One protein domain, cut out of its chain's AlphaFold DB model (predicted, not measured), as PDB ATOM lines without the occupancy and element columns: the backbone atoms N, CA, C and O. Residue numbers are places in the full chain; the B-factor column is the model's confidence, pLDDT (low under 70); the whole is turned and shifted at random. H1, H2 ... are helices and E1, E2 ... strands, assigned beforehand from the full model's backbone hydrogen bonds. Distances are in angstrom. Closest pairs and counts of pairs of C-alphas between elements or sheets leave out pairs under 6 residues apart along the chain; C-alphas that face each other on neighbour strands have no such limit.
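Overview. This is residues 14 to 69 of the 80 residues of an uncharacterized protein of Bdellovibrionales bacterium RIFOXYC1_FULL_37_79 (UniProt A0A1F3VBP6). The domain has little regular structure: a small two-strand hairpin, E1 and E2, makes one end, and two short helices, H1 and H2, lie at the other, joined to it by a long looping stretch, residues 27 to 44. The printed part has 56 residues, with E1, E2, H1 and H2 in that order along the chain, and 16 residues in these named elements. The sheet, E1 - E2, is antiparallel, and the class is mixed. The whole is compact, with a radius of gyration of the C-alphas of 11.6 A and spans of 29 by 25 by 15 A.

Along the chain. E1, residues 14 to 16, begins at C-alpha 14 (8.924, 16.808, 41.058) and is 6.9 A long. E2, residues 23 to 26, is 10.1 A long. H1 is residues 45 to 48, 5.7 A. H2, residues 54 to 58, is 6.4 A long and ends at C-alpha 58 (9.452, 3.038, 28.322).

Arrangement. E1 and E2 form a hairpin at 151 degrees between directions, with N 24 and O 15 within hydrogen-bond range at 2.8 A. H1 and H2 are apart, and E1 is apart from both. H2's one O i to N i+4 pair is within range; H1 is too short for one.

Size, cuts and confidence. The C-alphas of Gly 21 and Lys 52, the two farthest apart, are 30.0 A apart. The printed part has no cut. The link E2 to H1 is long. Residues 46 to 50 and 69 have pLDDT under 70.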
ATOM      1  N   ILE A  14      10.181  16.700  40.315       86.19
ATOM      2  CA  ILE A  14       8.924  16.808  41.058       86.19
ATOM      3  C   ILE A  14       7.770  16.681  40.059       86.19
ATOM      4  O   ILE A  14       7.630  17.506  39.158       86.19
ATOM      5  N   LYS A  15       6.927  15.655  40.213       84.38
ATOM      6  CA  LYS A  15       5.701  15.462  39.416       84.38
ATOM      7  C   LYS A  15       4.470  15.508  40.310       84.38
ATOM      8  O   LYS A  15       4.439  14.875  41.357       84.38
ATOM      9  N   LYS A  16       3.420  16.193  39.855       87.31
ATOM     10  CA  LYS A  16       2.095  16.172  40.489       87.31
ATOM     11  C   LYS A  16       1.122  15.361  39.641       87.31
ATOM     12  O   LYS A  16       1.007  15.580  38.436       87.31
ATOM     13  N   CYS A  17       0.394  14.436  40.254       88.19
ATOM     14  CA  CYS A  17      -0.658  13.692  39.573       88.19
ATOM     15  C   CYS A  17      -1.837  14.610  39.222       88.19
ATOM     16  O   CYS A  17      -2.456  15.191  40.108       88.19
ATOM     17  N   HIS A  18      -2.199  14.672  37.938       85.56
ATOM     18  CA  HIS A  18      -3.347  15.453  37.457       85.56
ATOM     19  C   HIS A  18      -4.709  14.893  37.905       85.56
ATOM     20  O   HIS A  18      -5.709  15.594  37.824       85.56
ATOM     21  N   ILE A  19      -4.755  13.639  38.375       90.12
ATOM     22  CA  ILE A  19      -5.992  12.986  38.819       90.12
ATOM     23  C   ILE A  19      -6.184  13.108  40.329       90.12
ATOM     24  O   ILE A  19      -7.215  13.595  40.772       90.12
ATOM     25  N   CYS A  20      -5.214  12.653  41.131       93.12
ATOM     26  CA  CYS A  20      -5.364  12.605  42.591       93.12
ATOM     27  C   CYS A  20      -4.520  13.636  43.350       93.12
ATOM     28  O   CYS A  20      -4.555  13.651  44.573       93.12
ATOM     29  N   GLY A  21      -3.737  14.468  42.659       88.56
ATOM     30  CA  GLY A  21      -2.934  15.525  43.283       88.56
ATOM     31  C   GLY A  21      -1.646  15.069  43.973       88.56
ATOM     32  O   GLY A  21      -0.895  15.933  44.412       88.56
ATOM     33  N   GLU A  22      -1.372  13.762  44.025       92.50
ATOM     34  CA  GLU A  22      -0.164  13.189  44.638       92.50
ATOM     35  C   GLU A  22       1.111  13.836  44.087       92.50
ATOM     36  O   GLU A  22       1.266  13.932  42.864       92.50
ATOM     37  N   ILE A  23       2.016  14.248  44.975       90.56
ATOM     38  CA  ILE A  23       3.309  14.843  44.623       90.56
ATOM     39  C   ILE A  23       4.387  13.777  44.780       90.56
ATOM     40  O   ILE A  23       4.532  13.184  45.842       90.56
ATOM     41  N   ILE A  24       5.144  13.550  43.715       89.62
ATOM     42  CA  ILE A  24       6.226  12.576  43.674       89.62
ATOM     43  C   ILE A  24       7.544  13.295  43.444       89.62
ATOM     44  O   ILE A  24       7.678  14.047  42.478       89.62
ATOM     45  N   GLU A  25       8.508  13.003  44.307       89.31
ATOM     46  CA  GLU A  25       9.899  13.414  44.183       89.31
ATOM     47  C   GLU A  25      10.756  12.196  43.799       89.31
ATOM     48  O   GLU A  25      10.636  11.132  44.411       89.31
ATOM     49  N   SER A  26      11.569  12.304  42.745       87.25
ATOM     50  CA  SER A  26      12.396  11.192  42.256       87.25
ATOM     51  C   SER A  26      13.578  11.672  41.409       87.25
ATOM     52  O   SER A  26      13.533  12.735  40.795       87.25
ATOM     53  N   LEU A  27      14.629  10.854  41.327       87.94
ATOM     54  CA  LEU A  27      15.750  11.049  40.394       87.94
ATOM     55  C   LEU A  27      15.446  10.520  38.984       87.94
ATOM     56  O   LEU A  27      16.064  10.941  38.011       87.94
ATOM     57  N   HIS A  28      14.478   9.611  38.866       87.50
ATOM     58  CA  HIS A  28      13.984   9.083  37.594       87.50
ATOM     59  C   HIS A  28      12.517   9.454  37.413       87.50
ATOM     60  O   HIS A  28      11.737   9.412  38.370       87.50
ATOM     61  N   GLU A  29      12.113   9.789  36.192       87.00
ATOM     62  CA  GLU A  29      10.705  10.039  35.920       87.00
ATOM     63  C   GLU A  29       9.840   8.819  36.263       87.00
ATOM     64  O   GLU A  29      10.066   7.711  35.787       87.00
ATOM     65  N   VAL A  30       8.797   9.039  37.061       89.06
ATOM     66  CA  VAL A  30       7.826   7.989  37.365       89.06
ATOM     67  C   VAL A  30       6.862   7.773  36.199       89.06
ATOM     68  O   VAL A  30       6.290   8.726  35.665       89.06
ATOM     69  N   GLU A  31       6.648   6.507  35.833       90.69
ATOM     70  CA  GLU A  31       5.726   6.121  34.755       90.69
ATOM     71  C   GLU A  31       4.253   6.260  35.156       90.69
ATOM     72  O   GLU A  31       3.386   6.543  34.329       90.69
ATOM     73  N   ARG A  32       3.946   6.026  36.437       92.19
ATOM     74  CA  ARG A  32       2.583   6.005  36.981       92.19
ATOM     75  C   ARG A  32       2.545   6.614  38.372       92.19
ATOM     76  O   ARG A  32       3.496   6.498  39.138       92.19
ATOM     77  N   CYS A  33       1.407   7.202  38.724       93.38
ATOM     78  CA  CYS A  33       1.161   7.672  40.081       93.38
ATOM     79  C   CYS A  33       1.188   6.488  41.071       93.38
ATOM     80  O   CYS A  33       0.460   5.514  40.855       93.38
ATOM     81  N   PRO A  34       1.960   6.550  42.170       93.81
ATOM     82  CA  PRO A  34       2.009   5.472  43.157       93.81
ATOM     83  C   PRO A  34       0.668   5.287  43.877       93.81
ATOM     84  O   PRO A  34       0.348   4.159  44.249       93.81
ATOM     85  N   HIS A  35      -0.136   6.350  43.984       95.81
ATOM     86  CA  HIS A  35      -1.453   6.338  44.615       95.81
ATOM     87  C   HIS A  35      -2.558   5.835  43.663       95.81
ATOM     88  O   HIS A  35      -3.058   4.726  43.825       95.81
ATOM     89  N   CYS A  36      -2.909   6.591  42.614       94.94
ATOM     90  CA  CYS A  36      -4.041   6.250  41.729       94.94
ATOM     91  C   CYS A  36      -3.679   5.399  40.494       94.94
ATOM     92  O   CYS A  36      -4.546   5.106  39.671       94.94
ATOM     93  N   LYS A  37      -2.400   5.035  40.318       94.62
ATOM     94  CA  LYS A  37      -1.863   4.194  39.220       94.62
ATOM     95  C   LYS A  37      -2.040   4.738  37.797       94.62
ATOM     96  O   LYS A  37      -1.686   4.059  36.822       94.62
ATOM     97  N   LYS A  38      -2.547   5.966  37.653       91.12
ATOM     98  CA  LYS A  38      -2.697   6.643  36.361       91.12
ATOM     99  C   LYS A  38      -1.328   6.940  35.738       91.12
ATOM    100  O   LYS A  38      -0.404   7.275  36.481       91.12
ATOM    101  N   PRO A  39      -1.190   6.777  34.411       88.12
ATOM    102  CA  PRO A  39       0.072   6.999  33.722       88.12
ATOM    103  C   PRO A  39       0.427   8.485  33.668       88.12
ATOM    104  O   PRO A  39      -0.453   9.344  33.585       88.12
ATOM    105  N   PHE A  40       1.724   8.765  33.700       86.12
ATOM    106  CA  PHE A  40       2.291  10.068  33.388       86.12
ATOM    107  C   PHE A  40       2.760  10.116  31.939       86.12
ATOM    108  O   PHE A  40       3.123   9.097  31.352       86.12
ATOM    109  N   LEU A  41       2.794  11.329  31.391       82.81
ATOM    110  CA  LEU A  41       3.506  11.591  30.152       82.81
ATOM    111  C   LEU A  41       5.015  11.723  30.459       82.81
ATOM    112  O   LEU A  41       5.367  12.379  31.452       82.81
ATOM    113  N   PRO A  42       5.901  11.099  29.664       83.31
ATOM    114  CA  PRO A  42       7.340  11.329  29.763       83.31
ATOM    115  C   PRO A  42       7.706  12.765  29.364       83.31
ATOM    116  O   PRO A  42       7.104  13.323  28.444       83.31
ATOM    117  N   CYS A  43       8.724  13.357  29.987       77.50
ATOM    118  CA  CYS A  43       9.203  14.701  29.645       77.50
ATOM    119  C   CYS A  43       9.709  14.790  28.195       77.50
ATOM    120  O   CYS A  43       9.574  15.833  27.560       77.50
ATOM    121  N   GLN A  44      10.230  13.691  27.639       73.81
ATOM    122  CA  GLN A  44      10.708  13.618  26.252       73.81
ATOM    123  C   GLN A  44       9.643  13.158  25.239       73.81
ATOM    124  O   GLN A  44       9.985  12.800  24.110       73.81
ATOM    125  N   TYR A  45       8.355  13.169  25.599       72.25
ATOM    126  CA  TYR A  45       7.280  12.641  24.749       72.25
ATOM    127  C   TYR A  45       7.279  13.217  23.321       72.25
ATOM    128  O   TYR A  45       7.197  12.462  22.353       72.25
ATOM    129  N   PHE A  46       7.451  14.536  23.175       66.19
ATOM    130  CA  PHE A  46       7.443  15.198  21.864       66.19
ATOM    131  C   PHE A  46       8.663  14.870  20.994       66.19
ATOM    132  O   PHE A  46       8.543  14.818  19.774       66.19
ATOM    133  N   GLY A  47       9.824  14.601  21.598       63.28
ATOM    134  CA  GLY A  47      11.049  14.287  20.854       63.28
ATOM    135  C   GLY A  47      11.008  12.922  20.162       63.28
ATOM    136  O   GLY A  47      11.812  12.654  19.272       63.28
ATOM    137  N   LYS A  48      10.081  12.046  20.567       60.50
ATOM    138  CA  LYS A  48       9.999  10.655  20.106       60.50
ATOM    139  C   LYS A  48       8.546  10.173  20.006       60.50
ATOM    140  O   LYS A  48       8.225   9.045  20.377       60.50
ATOM    141  N   VAL A  49       7.676  10.992  19.409       62.84
ATOM    142  CA  VAL A  49       6.276  10.647  19.058       62.84
ATOM    143  C   VAL A  49       6.136   9.418  18.142       62.84
ATOM    144  O   VAL A  49       5.032   8.955  17.876       62.84
ATOM    145  N   HIS A  50       7.253   8.862  17.669       62.56
ATOM    146  CA  HIS A  50       7.315   7.660  16.847       62.56
ATOM    147  C   HIS A  50       7.536   6.363  17.630       62.56
ATOM    148  O   HIS A  50       7.803   5.356  16.983       62.56
ATOM    149  N   ALA A  51       7.447   6.347  18.965       70.25
ATOM    150  CA  ALA A  51       7.499   5.090  19.716       70.25
ATOM    151  C   ALA A  51       6.375   4.147  19.239       70.25
ATOM    152  O   ALA A  51       5.194   4.386  19.491       70.25
ATOM    153  N   LYS A  52       6.734   3.086  18.508       74.12
ATOM    154  CA  LYS A  52       5.793   2.178  17.826       74.12
ATOM    155  C   LYS A  52       5.330   1.033  18.717       74.12
ATOM    156  O   LYS A  52       4.420   0.295  18.349       74.12
ATOM    157  N   ASN A  53       5.976   0.847  19.865       80.19
ATOM    158  CA  ASN A  53       5.695  -0.238  20.795       80.19
ATOM    159  C   ASN A  53       5.955   0.169  22.256       80.19
ATOM    160  O   ASN A  53       6.583   1.185  22.556       80.19
ATOM    161  N   THR A  54       5.470  -0.662  23.179       79.81
ATOM    162  CA  THR A  54       5.571  -0.443  24.629       79.81
ATOM    163  C   THR A  54       7.015  -0.346  25.126       79.81
ATOM    164  O   THR A  54       7.277   0.368  26.093       79.81
ATOM    165  N   SER A  55       7.955  -1.047  24.491       83.00
ATOM    166  CA  SER A  55       9.369  -1.027  24.884       83.00
ATOM    167  C   SER A  55      10.016   0.317  24.558       83.00
ATOM    168  O   SER A  55      10.680   0.897  25.411       83.00
ATOM    169  N   GLU A  56       9.757   0.851  23.365       80.25
ATOM    170  CA  GLU A  56      10.214   2.181  22.944       80.25
ATOM    171  C   GLU A  56       9.584   3.290  23.792       80.25
ATOM    172  O   GLU A  56      10.262   4.250  24.144       80.25
ATOM    173  N   PHE A  57       8.317   3.138  24.194       82.06
ATOM    174  CA  PHE A  57       7.653   4.102  25.076       82.06
ATOM    175  C   PHE A  57       8.315   4.189  26.459       82.06
ATOM    176  O   PHE A  57       8.477   5.279  27.004       82.06
ATOM    177  N   LYS A  58       8.747   3.057  27.028       82.06
ATOM    178  CA  LYS A  58       9.452   3.038  28.322       82.06
ATOM    179  C   LYS A  58      10.805   3.749  28.273       82.06
ATOM    180  O   LYS A  58      11.238   4.294  29.278       82.06
ATOM    181  N   GLN A  59      11.443   3.795  27.107       84.06
ATOM    182  CA  GLN A  59      12.717   4.494  26.903       84.06
ATOM    183  C   GLN A  59      12.565   6.023  26.807       84.06
ATOM    184  O   GLN A  59      13.549   6.722  26.576       84.06
ATOM    185  N   LEU A  60      11.342   6.549  26.935       82.19
ATOM    186  CA  LEU A  60      11.071   7.989  26.934       82.19
ATOM    187  C   LEU A  60      11.178   8.625  28.321       82.19
ATOM    188  O   LEU A  60      11.188   9.850  28.416       82.19
ATOM    189  N   PHE A  61      11.203   7.812  29.378       84.25
ATOM    190  CA  PHE A  61      11.361   8.280  30.750       84.25
ATOM    191  C   PHE A  61      12.841   8.466  31.048       84.25
ATOM    192  O   PHE A  61      13.633   7.538  30.883       84.25
ATOM    193  N   SER A  62      13.203   9.666  31.486       83.94
ATOM    194  CA  SER A  62      14.599  10.045  31.668       83.94
ATOM    195  C   SER A  62      15.031  10.050  33.129       83.94
ATOM    196  O   SER A  62      14.238  10.258  34.058       83.94
ATOM    197  N   HIS A  63      16.331   9.864  33.327       87.19
ATOM    198  CA  HIS A  63      16.995  10.271  34.554       87.19
ATOM    199  C   HIS A  63      17.125  11.797  34.587       87.19
ATOM    200  O   HIS A  63      17.261  12.460  33.557       87.19
ATOM    201  N   VAL A  64      17.136  12.380  35.782       82.81
ATOM    202  CA  VAL A  64      17.195  13.835  35.970       82.81
ATOM    203  C   VAL A  64      18.428  14.495  35.338       82.81
ATOM    204  O   VAL A  64      18.364  15.652  34.934       82.81
ATOM    205  N   SER A  65      19.538  13.763  35.186       82.50
ATOM    206  CA  SER A  65      20.746  14.258  34.506       82.50
ATOM    207  C   SER A  65      20.569  14.461  32.999       82.50
ATOM    208  O   SER A  65      21.354  15.177  32.386       82.50
ATOM    209  N   GLU A  66      19.576  13.811  32.395       80.12
ATOM    210  CA  GLU A  66      19.290  13.873  30.958       80.12
ATOM    211  C   GLU A  66      18.266  14.972  30.626       80.12
ATOM    212  O   GLU A  66      18.070  15.314  29.457       80.12
ATOM    213  N   LEU A  67      17.618  15.545  31.646       77.25
ATOM    214  CA  LEU A  67      16.669  16.640  31.489       77.25
ATOM    215  C   LEU A  67      17.418  17.965  31.298       77.25
ATOM    216  O   LEU A  67      18.194  18.403  32.151       77.25
ATOM    217  N   GLN A  68      17.162  18.616  30.163       71.25
ATOM    218  CA  GLN A  68      17.686  19.949  29.869       71.25
ATOM    219  C   GLN A  68      17.029  21.000  30.778       71.25
ATOM    220  O   GLN A  68      15.865  20.864  31.154       71.25
ATOM    221  N   GLU A  69      17.763  22.061  31.126       62.62
ATOM    222  CA  GLU A  69      17.287  23.106  32.053       62.62
ATOM    223  C   GLU A  69      16.047  23.853  31.563       62.62
ATOM    224  O   GLU A  69      15.251  24.303  32.383       62.62
TER     225      GLU A  69